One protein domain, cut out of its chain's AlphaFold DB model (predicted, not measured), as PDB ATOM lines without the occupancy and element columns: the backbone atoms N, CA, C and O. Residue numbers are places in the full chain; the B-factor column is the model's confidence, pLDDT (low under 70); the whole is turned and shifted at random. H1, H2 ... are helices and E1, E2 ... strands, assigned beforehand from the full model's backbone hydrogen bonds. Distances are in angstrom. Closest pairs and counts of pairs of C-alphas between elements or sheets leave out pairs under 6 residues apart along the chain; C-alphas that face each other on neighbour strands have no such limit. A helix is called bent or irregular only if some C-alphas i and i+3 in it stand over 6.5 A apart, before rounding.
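Overview. This is residues 57 to 130 of the 130 residues of an uncharacterized protein of Nonomuraea wenchangensis (UniProt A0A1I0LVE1). A small three-stranded sheet, E1, E2 and E3, forms a head at one end of the long helix H1, and a second helix, H2, runs back away from that head and spreads from H1 in a loose, open V. The far parts of both helices stick out: residues 62 to 67 of H1 and 118 to 127 of H2. The printed part has 74 residues with two named helices and three named strands, in the order H1 E1 E2 E3 H2; the sheet order is E1 - E2 - E3, all antiparallel, and the class is mixed, helices and strands. The whole is loose, with a radius of gyration of the C-alphas of 14.9 A, and the C-alphas span 40 by 30 by 18 A.

Arrangement. The sheet is a meander, each strand the antiparallel neighbour of the one before: E1, residues 83 to 86, E2, residues 89 to 92, and E3, residues 97 to 99. E1 and E2 form a hairpin at 141 degrees between directions, with N 84 and O 91 within hydrogen-bond range at 2.8 A. E2 and E3 form a hairpin at 136 degrees, with N 92 and O 97 within range at 2.8 A. H1, residues 62 to 82, only grazes the sheet, with its residues 77 to 82; the closest C-alphas of H1 and E2 are those of Glu 82 and His 92, 5.8 A apart. H2, residues 111 to 127, is not on the sheet and is apart from E1 and E2. H1 and H2 only just touch, with 3 pairs of C-alphas within 8 A, made by residues 72 to 75 of H1 and 113 to 117 of H2 alone. The closest C-alphas are those of Phe 72 and Leu 113, 7.0 A apart. The helices run opposite ways at a steep tilt of 56 degrees. Each O i to N i+4 pair of H2 is within hydrogen-bond range, and 15 of 17 in H1.

Along the chain. E1 is 9.4 A long from first to last C-alpha, E2 9.7 A and E3 6.8 A. H1 is 30.9 A long, from C-alpha 62 at (-60.658, -18.742, -48.689) to C-alpha 82 at (-49.983, -22.293, -19.944). It is neither bent nor irregular, but only just: C-alphas 63 and 66 are 6.4 A apart. H2 is 24.3 A long and ends with C-alpha 127 at (-41.385, -18.130, -52.303).

Size, cuts and confidence. The two C-alphas farthest apart are those of Asp 61 and Ala 87, 43.3 A. The printed part has no cut and ends at residue 130, the chain's last. The link from E3 to H2, 11 residues, is long; the other links are tight. The mean pLDDT of the printed part is 72.9, and residues 57 to 65, 88, 100 to 106, 123 to 124 and 126 to 130 are under 70.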
ATOM      1  N   ILE A  57     -52.336 -30.350 -45.975       38.16
ATOM      2  CA  ILE A  57     -53.605 -29.623 -45.908       38.16
ATOM      3  C   ILE A  57     -53.339 -28.289 -46.581       38.16
ATOM      4  O   ILE A  57     -52.498 -27.509 -46.137       38.16
ATOM      5  N   ALA A  58     -54.047 -28.049 -47.672       46.66
ATOM      6  CA  ALA A  58     -54.052 -26.771 -48.334       46.66
ATOM      7  C   ALA A  58     -55.433 -26.155 -48.172       46.66
ATOM      8  O   ALA A  58     -56.450 -26.816 -48.373       46.66
ATOM      9  N   LEU A  59     -55.451 -24.886 -47.793       46.94
ATOM     10  CA  LEU A  59     -56.650 -24.074 -47.732       46.94
ATOM     11  C   LEU A  59     -57.062 -23.731 -49.165       46.94
ATOM     12  O   LEU A  59     -56.759 -22.661 -49.676       46.94
ATOM     13  N   THR A  60     -57.703 -24.689 -49.829       46.03
ATOM     14  CA  THR A  60     -58.333 -24.528 -51.151       46.03
ATOM     15  C   THR A  60     -59.572 -23.638 -51.094       46.03
ATOM     16  O   THR A  60     -60.154 -23.311 -52.123       46.03
ATOM     17  N   ASP A  61     -59.994 -23.291 -49.882       49.41
ATOM     18  CA  ASP A  61     -61.152 -22.474 -49.591       49.41
ATOM     19  C   ASP A  61     -60.694 -21.220 -48.821       49.41
ATOM     20  O   ASP A  61     -60.187 -21.354 -47.699       49.41
ATOM     21  N   PRO A  62     -60.875 -20.010 -49.387       54.03
ATOM     22  CA  PRO A  62     -60.658 -18.742 -48.689       54.03
ATOM     23  C   PRO A  62     -61.351 -18.692 -47.320       54.03
ATOM     24  O   PRO A  62     -60.848 -18.075 -46.385       54.03
ATOM     25  N   SER A  63     -62.488 -19.383 -47.173       62.09
ATOM     26  CA  SER A  63     -63.246 -19.463 -45.924       62.09
ATOM     27  C   SER A  63     -62.549 -20.287 -44.837       62.09
ATOM     28  O   SER A  63     -62.829 -20.102 -43.653       62.09
ATOM     29  N   MET A  64     -61.599 -21.149 -45.212       64.31
ATOM     30  CA  MET A  64     -60.845 -21.997 -44.288       64.31
ATOM     31  C   MET A  64     -59.560 -21.326 -43.778       64.31
ATOM     32  O   MET A  64     -59.002 -21.754 -42.764       64.31
ATOM     33  N   ALA A  65     -59.080 -20.267 -44.439       69.62
ATOM     34  CA  ALA A  65     -57.888 -19.549 -43.993       69.62
ATOM     35  C   ALA A  65     -58.082 -18.835 -42.642       69.62
ATOM     36  O   ALA A  65     -57.272 -19.073 -41.740       69.62
ATOM     37  N   PRO A  66     -59.168 -18.069 -42.416       75.50
ATOM     38  CA  PRO A  66     -59.447 -17.482 -41.108       75.50
ATOM     39  C   PRO A  66     -59.513 -18.494 -39.945       75.50
ATOM     40  O   PRO A  66     -58.845 -18.258 -38.934       75.50
ATOM     41  N   PRO A  67     -60.242 -19.630 -40.029       71.50
ATOM     42  CA  PRO A  67     -60.271 -20.591 -38.929       71.50
ATOM     43  C   PRO A  67     -58.915 -21.272 -38.699       71.50
ATOM     44  O   PRO A  67     -58.563 -21.506 -37.544       71.50
ATOM     45  N   LEU A  68     -58.108 -21.536 -39.734       75.88
ATOM     46  CA  LEU A  68     -56.766 -22.095 -39.532       75.88
ATOM     47  C   LEU A  68     -55.803 -21.080 -38.888       75.88
ATOM     48  O   LEU A  68     -55.080 -21.433 -37.956       75.88
ATOM     49  N   ALA A  69     -55.828 -19.814 -39.316       81.81
ATOM     50  CA  ALA A  69     -55.068 -18.745 -38.660       81.81
ATOM     51  C   ALA A  69     -55.467 -18.597 -37.178       81.81
ATOM     52  O   ALA A  69     -54.611 -18.412 -36.305       81.81
ATOM     53  N   ALA A  70     -56.759 -18.758 -36.870       78.19
ATOM     54  CA  ALA A  70     -57.264 -18.744 -35.501       78.19
ATOM     55  C   ALA A  70     -56.745 -19.926 -34.663       78.19
ATOM     56  O   ALA A  70     -56.460 -19.732 -33.482       78.19
ATOM     57  N   VAL A  71     -56.560 -21.118 -35.246       81.00
ATOM     58  CA  VAL A  71     -55.950 -22.272 -34.554       81.00
ATOM     59  C   VAL A  71     -54.516 -21.957 -34.125       81.00
ATOM     60  O   VAL A  71     -54.176 -22.152 -32.957       81.00
ATOM     61  N   PHE A  72     -53.692 -21.408 -35.020       86.25
ATOM     62  CA  PHE A  72     -52.322 -21.005 -34.681       86.25
ATOM     63  C   PHE A  72     -52.287 -19.884 -33.638       86.25
ATOM     64  O   PHE A  72     -51.567 -19.988 -32.645       86.25
ATOM     65  N   SER A  73     -53.124 -18.857 -33.799       88.31
ATOM     66  CA  SER A  73     -53.236 -17.751 -32.837       88.31
ATOM     67  C   SER A  73     -53.689 -18.230 -31.455       88.31
ATOM     68  O   SER A  73     -53.200 -17.767 -30.420       88.31
ATOM     69  N   HIS A  74     -54.619 -19.186 -31.417       87.19
ATOM     70  CA  HIS A  74     -55.075 -19.805 -30.182       87.19
ATOM     71  C   HIS A  74     -53.956 -20.607 -29.517       87.19
ATOM     72  O   HIS A  74     -53.762 -20.481 -28.309       87.19
ATOM     73  N   ALA A  75     -53.193 -21.379 -30.291       86.31
ATOM     74  CA  ALA A  75     -52.048 -22.124 -29.786       86.31
ATOM     75  C   ALA A  75     -50.948 -21.198 -29.243       86.31
ATOM     76  O   ALA A  75     -50.452 -21.446 -28.148       86.31
ATOM     77  N   ALA A  76     -50.637 -20.094 -29.928       89.38
ATOM     78  CA  ALA A  76     -49.701 -19.075 -29.442       89.38
ATOM     79  C   ALA A  76     -50.167 -18.485 -28.099       89.38
ATOM     80  O   ALA A  76     -49.416 -18.392 -27.127       89.38
ATOM     81  N   ARG A  77     -51.464 -18.165 -27.990       90.56
ATOM     82  CA  ARG A  77     -52.052 -17.710 -26.725       90.56
ATOM     83  C   ARG A  77     -51.914 -18.760 -25.624       90.56
ATOM     84  O   ARG A  77     -51.475 -18.398 -24.537       90.56
ATOM     85  N   ARG A  78     -52.266 -20.020 -25.903       87.62
ATOM     86  CA  ARG A  78     -52.138 -21.129 -24.948       87.62
ATOM     87  C   ARG A  78     -50.696 -21.307 -24.495       87.62
ATOM     88  O   ARG A  78     -50.467 -21.420 -23.300       87.62
ATOM     89  N   TRP A  79     -49.732 -21.235 -25.412       87.12
ATOM     90  CA  TRP A  79     -48.310 -21.256 -25.079       87.12
ATOM     91  C   TRP A  79     -47.975 -20.172 -24.048       87.12
ATOM     92  O   TRP A  79     -47.492 -20.485 -22.963       87.12
ATOM     93  N   ARG A  80     -48.322 -18.907 -24.314       87.69
ATOM     94  CA  ARG A  80     -48.046 -17.793 -23.385       87.69
ATOM     95  C   ARG A  80     -48.705 -17.955 -22.016       87.69
ATOM     96  O   ARG A  80     -48.130 -17.547 -21.010       87.69
ATOM     97  N   THR A  81     -49.919 -18.499 -21.966       88.62
ATOM     98  CA  THR A  81     -50.685 -18.592 -20.716       88.62
ATOM     99  C   THR A  81     -50.376 -19.843 -19.910       88.62
ATOM    100  O   THR A  81     -50.370 -19.763 -18.685       88.62
ATOM    101  N   GLU A  82     -50.090 -20.965 -20.565       88.25
ATOM    102  CA  GLU A  82     -49.983 -22.293 -19.944       88.25
ATOM    103  C   GLU A  82     -48.537 -22.783 -19.812       88.25
ATOM    104  O   GLU A  82     -48.299 -23.749 -19.090       88.25
ATOM    105  N   THR A  83     -47.572 -22.144 -20.487       86.88
ATOM    106  CA  THR A  83     -46.159 -22.525 -20.365       86.88
ATOM    107  C   THR A  83     -45.380 -21.591 -19.446       86.88
ATOM    108  O   THR A  83     -45.645 -20.385 -19.362       86.88
ATOM    109  N   ARG A  84     -44.425 -22.151 -18.701       86.38
ATOM    110  CA  ARG A  84     -43.559 -21.423 -17.769       86.38
ATOM    111  C   ARG A  84     -42.102 -21.818 -17.993       86.38
ATOM    112  O   ARG A  84     -41.825 -22.991 -18.219       86.38
ATOM    113  N   PRO A  85     -41.158 -20.869 -17.924       83.81
ATOM    114  CA  PRO A  85     -39.746 -21.198 -18.044       83.81
ATOM    115  C   PRO A  85     -39.278 -22.026 -16.837       83.81
ATOM    116  O   PRO A  85     -39.557 -21.669 -15.692       83.81
ATOM    117  N   GLN A  86     -38.528 -23.095 -17.097       79.50
ATOM    118  CA  GLN A  86     -37.901 -23.963 -16.098       79.50
ATOM    119  C   GLN A  86     -36.471 -24.328 -16.537       79.50
ATOM    120  O   GLN A  86     -36.083 -24.106 -17.681       79.50
ATOM    121  N   ALA A  87     -35.660 -24.874 -15.626       71.38
ATOM    122  CA  ALA A  87     -34.224 -25.113 -15.820       71.38
ATOM    123  C   ALA A  87     -33.840 -26.050 -16.994       71.38
ATOM    124  O   ALA A  87     -32.658 -26.138 -17.308       71.38
ATOM    125  N   GLY A  88     -34.803 -26.705 -17.652       67.88
ATOM    126  CA  GLY A  88     -34.593 -27.572 -18.823       67.88
ATOM    127  C   GLY A  88     -35.466 -27.240 -20.039       67.88
ATOM    128  O   GLY A  88     -35.481 -28.010 -20.990       67.88
ATOM    129  N   GLY A  89     -36.208 -26.127 -20.026       79.44
ATOM    130  CA  GLY A  89     -37.122 -25.777 -21.115       79.44
ATOM    131  C   GLY A  89     -38.353 -25.014 -20.639       79.44
ATOM    132  O   GLY A  89     -38.286 -24.190 -19.723       79.44
ATOM    133  N   TRP A  90     -39.487 -25.286 -21.274       82.69
ATOM    134  CA  TRP A  90     -40.772 -24.675 -20.958       82.69
ATOM    135  C   TRP A  90     -41.733 -25.718 -20.406       82.69
ATOM    136  O   TRP A  90     -42.233 -26.557 -21.142       82.69
ATOM    137  N   TYR A  91     -42.016 -25.648 -19.115       86.56
ATOM    138  CA  TYR A  91     -43.000 -26.507 -18.476       86.56
ATOM    139  C   TYR A  91     -44.414 -26.144 -18.926       86.56
ATOM    140  O   TYR A  91     -44.759 -24.962 -18.941       86.56
ATOM    141  N   HIS A  92     -45.230 -27.141 -19.265       88.25
ATOM    142  CA  HIS A  92     -46.624 -26.985 -19.662       88.25
ATOM    143  C   HIS A  92     -47.560 -27.582 -18.613       88.25
ATOM    144  O   HIS A  92     -47.699 -28.796 -18.498       88.25
ATOM    145  N   GLU A  93     -48.278 -26.709 -17.907       83.06
ATOM    146  CA  GLU A  93     -49.118 -27.082 -16.762       83.06
ATOM    147  C   GLU A  93     -50.216 -28.103 -17.102       83.06
ATOM    148  O   GLU A  93     -50.573 -28.925 -16.267       83.06
ATOM    149  N   ALA A  94     -50.752 -28.080 -18.327       82.69
ATOM    150  CA  ALA A  94     -51.886 -28.932 -18.685       82.69
ATOM    151  C   ALA A  94     -51.510 -30.402 -18.932       82.69
ATOM    152  O   ALA A  94     -52.379 -31.263 -18.809       82.69
ATOM    153  N   CYS A  95     -50.262 -30.687 -19.315       81.38
ATOM    154  CA  CYS A  95     -49.794 -32.057 -19.551       81.38
ATOM    155  C   CYS A  95     -48.692 -32.507 -18.591       81.38
ATOM    156  O   CYS A  95     -48.248 -33.643 -18.719       81.38
ATOM    157  N   ASP A  96     -48.287 -31.643 -17.653       83.94
ATOM    158  CA  ASP A  96     -47.189 -31.896 -16.710       83.94
ATOM    159  C   ASP A  96     -45.885 -32.298 -17.429       83.94
ATOM    160  O   ASP A  96     -45.126 -33.136 -16.963       83.94
ATOM    161  N   GLY A  97     -45.661 -31.734 -18.621       83.69
ATOM    162  CA  GLY A  97     -44.516 -32.040 -19.481       83.69
ATOM    163  C   GLY A  97     -43.650 -30.815 -19.751       83.69
ATOM    164  O   GLY A  97     -44.061 -29.675 -19.513       83.69
ATOM    165  N   VAL A  98     -42.457 -31.029 -20.303       80.06
ATOM    166  CA  VAL A  98     -41.503 -29.965 -20.629       80.06
ATOM    167  C   VAL A  98     -41.307 -29.888 -22.144       80.06
ATOM    168  O   VAL A  98     -41.097 -30.879 -22.829       80.06
ATOM    169  N   CYS A  99     -41.404 -28.685 -22.705       73.06
ATOM    170  CA  CYS A  99     -41.043 -28.407 -24.090       73.06
ATOM    171  C   CYS A  99     -39.578 -27.940 -24.134       73.06
ATOM    172  O   CYS A  99     -39.267 -26.846 -23.650       73.06
ATOM    173  N   GLY A 100     -38.677 -28.710 -24.740       64.94
ATOM    174  CA  GLY A 100     -37.265 -28.343 -24.880       64.94
ATOM    175  C   GLY A 100     -36.456 -29.426 -25.589       64.94
ATOM    176  O   GLY A 100     -36.947 -30.526 -25.805       64.94
ATOM    177  N   GLU A 101     -35.219 -29.121 -25.983       54.16
ATOM    178  CA  GLU A 101     -34.312 -30.158 -26.487       54.16
ATOM    179  C   GLU A 101     -33.778 -31.001 -25.318       54.16
ATOM    180  O   GLU A 101     -33.104 -30.472 -24.433       54.16
ATOM    181  N   GLY A 102     -34.030 -32.315 -25.341       54.22
ATOM    182  CA  GLY A 102     -33.357 -33.284 -24.469       54.22
ATOM    183  C   GLY A 102     -33.996 -33.534 -23.101       54.22
ATOM    184  O   GLY A 102     -33.275 -33.886 -22.169       54.22
ATOM    185  N   THR A 103     -35.313 -33.362 -22.958       53.56
ATOM    186  CA  THR A 103     -36.052 -33.746 -21.743       53.56
ATOM    187  C   THR A 103     -36.737 -35.102 -21.915       53.56
ATOM    188  O   THR A 103     -37.335 -35.354 -22.948       53.56
ATOM    189  N   ASP A 104     -36.699 -35.963 -20.892       49.66
ATOM    190  CA  ASP A 104     -37.371 -37.280 -20.913       49.66
ATOM    191  C   ASP A 104     -38.918 -37.172 -20.849       49.66
ATOM    192  O   ASP A 104     -39.630 -38.160 -21.030       49.66
ATOM    193  N   GLU A 105     -39.443 -35.964 -20.607       56.56
ATOM    194  CA  GLU A 105     -40.866 -35.614 -20.519       56.56
ATOM    195  C   GLU A 105     -41.254 -34.671 -21.669       56.56
ATOM    196  O   GLU A 105     -41.446 -33.471 -21.466       56.56
ATOM    197  N   ASP A 106     -41.351 -35.197 -22.890       66.81
ATOM    198  CA  ASP A 106     -41.662 -34.380 -24.067       66.81
ATOM    199  C   ASP A 106     -43.135 -33.941 -24.078       66.81
ATOM    200  O   ASP A 106     -44.060 -34.719 -24.338       66.81
ATOM    201  N   CYS A 107     -43.373 -32.648 -23.848       73.44
ATOM    202  CA  CYS A 107     -44.675 -32.053 -24.119       73.44
ATOM    203  C   CYS A 107     -44.937 -32.013 -25.636       73.44
ATOM    204  O   CYS A 107     -44.388 -31.192 -26.373       73.44
ATOM    205  N   THR A 108     -45.861 -32.856 -26.098       77.88
ATOM    206  CA  THR A 108     -46.281 -32.940 -27.512       77.88
ATOM    207  C   THR A 108     -47.496 -32.063 -27.838       77.88
ATOM    208  O   THR A 108     -47.926 -31.980 -28.990       77.88
ATOM    209  N   CYS A 109     -48.044 -31.340 -26.849       79.31
ATOM    210  CA  CYS A 109     -49.297 -30.581 -26.975       79.31
ATOM    211  C   CYS A 109     -49.287 -29.517 -28.087       79.31
ATOM    212  O   CYS A 109     -50.348 -29.127 -28.577       79.31
ATOM    213  N   PHE A 110     -48.104 -29.041 -28.481       80.81
ATOM    214  CA  PHE A 110     -47.928 -28.036 -29.531       80.81
ATOM    215  C   PHE A 110     -47.192 -28.576 -30.763       80.81
ATOM    216  O   PHE A 110     -47.098 -27.866 -31.760       80.81
ATOM    217  N   GLU A 111     -46.687 -29.811 -30.728       77.50
ATOM    218  CA  GLU A 111     -45.720 -30.336 -31.701       77.50
ATOM    219  C   GLU A 111     -46.259 -30.329 -33.135       77.50
ATOM    220  O   GLU A 111     -45.610 -29.806 -34.045       77.50
ATOM    221  N   ALA A 112     -47.473 -30.843 -33.340       71.38
ATOM    222  CA  ALA A 112     -48.098 -30.881 -34.660       71.38
ATOM    223  C   ALA A 112     -48.305 -29.468 -35.234       71.38
ATOM    224  O   ALA A 112     -48.024 -29.215 -36.408       71.38
ATOM    225  N   LEU A 113     -48.743 -28.523 -34.394       76.38
ATOM    226  CA  LEU A 113     -48.964 -27.135 -34.803       76.38
ATOM    227  C   LEU A 113     -47.647 -26.396 -35.050       76.38
ATOM    228  O   LEU A 113     -47.554 -25.658 -36.025       76.38
ATOM    229  N   LEU A 114     -46.615 -26.619 -34.238       79.38
ATOM    230  CA  LEU A 114     -45.287 -26.034 -34.440       79.38
ATOM    231  C   LEU A 114     -44.614 -26.583 -35.698       79.38
ATOM    232  O   LEU A 114     -44.043 -25.822 -36.478       79.38
ATOM    233  N   THR A 115     -44.733 -27.886 -35.947       75.94
ATOM    234  CA  THR A 115     -44.238 -28.523 -37.174       75.94
ATOM    235  C   THR A 115     -44.885 -27.898 -38.405       75.94
ATOM    236  O   THR A 115     -44.193 -27.517 -39.356       75.94
ATOM    237  N   LEU A 116     -46.205 -27.716 -38.363       73.38
ATOM    238  CA  LEU A 116     -46.952 -27.088 -39.444       73.38
ATOM    239  C   LEU A 116     -46.610 -25.593 -39.594       73.38
ATOM    240  O   LEU A 116     -46.386 -25.125 -40.710       73.38
ATOM    241  N   ALA A 117     -46.483 -24.852 -38.491       81.12
ATOM    242  CA  ALA A 117     -46.097 -23.442 -38.490       81.12
ATOM    243  C   ALA A 117     -44.711 -23.224 -39.119       81.12
ATOM    244  O   ALA A 117     -44.554 -22.433 -40.052       81.12
ATOM    245  N   ARG A 118     -43.707 -23.996 -38.686       80.94
ATOM    246  CA  ARG A 118     -42.349 -23.981 -39.256       80.94
ATOM    247  C   ARG A 118     -42.344 -24.323 -40.735       80.94
ATOM    248  O   ARG A 118     -41.547 -23.779 -41.500       80.94
ATOM    249  N   HIS A 119     -43.206 -25.245 -41.156       74.69
ATOM    250  CA  HIS A 119     -43.366 -25.558 -42.566       74.69
ATOM    251  C   HIS A 119     -43.887 -24.345 -43.356       74.69
ATOM    252  O   HIS A 119     -43.244 -23.956 -44.333       74.69
ATOM    253  N   PHE A 120     -44.971 -23.697 -42.905       72.31
ATOM    254  CA  PHE A 120     -45.502 -22.484 -43.541       72.31
ATOM    255  C   PHE A 120     -44.455 -21.372 -43.637       72.31
ATOM    256  O   PHE A 120     -44.257 -20.809 -44.713       72.31
ATOM    257  N   ILE A 121     -43.719 -21.113 -42.554       78.25
ATOM    258  CA  ILE A 121     -42.660 -20.095 -42.516       78.25
ATOM    259  C   ILE A 121     -41.554 -20.409 -43.528       78.25
ATOM    260  O   ILE A 121     -41.178 -19.545 -44.323       78.25
ATOM    261  N   ARG A 122     -41.031 -21.645 -43.527       76.25
ATOM    262  CA  ARG A 122     -39.985 -22.063 -44.476       76.25
ATOM    263  C   ARG A 122     -40.453 -21.908 -45.916       76.25
ATOM    264  O   ARG A 122     -39.699 -21.413 -46.751       76.25
ATOM    265  N   ARG A 123     -41.692 -22.308 -46.209       69.81
ATOM    266  CA  ARG A 123     -42.224 -22.237 -47.568       69.81
ATOM    267  C   ARG A 123     -42.460 -20.801 -48.017       69.81
ATOM    268  O   ARG A 123     -42.079 -20.468 -49.133       69.81
ATOM    269  N   HIS A 124     -43.022 -19.960 -47.153       69.50
ATOM    270  CA  HIS A 124     -43.222 -18.541 -47.433       69.50
ATOM    271  C   HIS A 124     -41.894 -17.844 -47.760       69.50
ATOM    272  O   HIS A 124     -41.783 -17.187 -48.791       69.50
ATOM    273  N   ARG A 125     -40.843 -18.094 -46.964       71.06
ATOM    274  CA  ARG A 125     -39.487 -17.582 -47.233       71.06
ATOM    275  C   ARG A 125     -38.929 -18.065 -48.572       71.06
ATOM    276  O   ARG A 125     -38.361 -17.276 -49.310       71.06
ATOM    277  N   ALA A 126     -39.118 -19.340 -48.908       63.00
ATOM    278  CA  ALA A 126     -38.659 -19.884 -50.187       63.00
ATOM    279  C   ALA A 126     -39.371 -19.262 -51.406       63.00
ATOM    280  O   ALA A 126     -38.799 -19.240 -52.492       63.00
ATOM    281  N   LEU A 127     -40.611 -18.786 -51.242       54.78
ATOM    282  CA  LEU A 127     -41.385 -18.130 -52.303       54.78
ATOM    283  C   LEU A 127     -41.071 -16.634 -52.444       54.78
ATOM    284  O   LEU A 127     -41.252 -16.091 -53.528       54.78
ATOM    285  N   ALA A 128     -40.583 -15.980 -51.387       57.31
ATOM    286  CA  ALA A 128     -40.235 -14.558 -51.402       57.31
ATOM    287  C   ALA A 128     -38.967 -14.227 -52.223       57.31
ATOM    288  O   ALA A 128     -38.712 -13.056 -52.486       57.31
ATOM    289  N   GLY A 129     -38.211 -15.240 -52.668       44.69
ATOM    290  CA  GLY A 129     -36.913 -15.058 -53.328       44.69
ATOM    291  C   GLY A 129     -35.792 -14.675 -52.343       44.69
ATOM    292  O   GLY A 129     -36.069 -14.467 -51.160       44.69
ATOM    293  N   PRO A 130     -34.521 -14.670 -52.790       47.06
ATOM    294  CA  PRO A 130     -33.409 -14.130 -52.008       47.06
ATOM    295  C   PRO A 130     -33.521 -12.615 -51.794       47.06
ATOM    296  O   PRO A 130     -34.032 -11.921 -52.704       47.06
TER     297      PRO A 130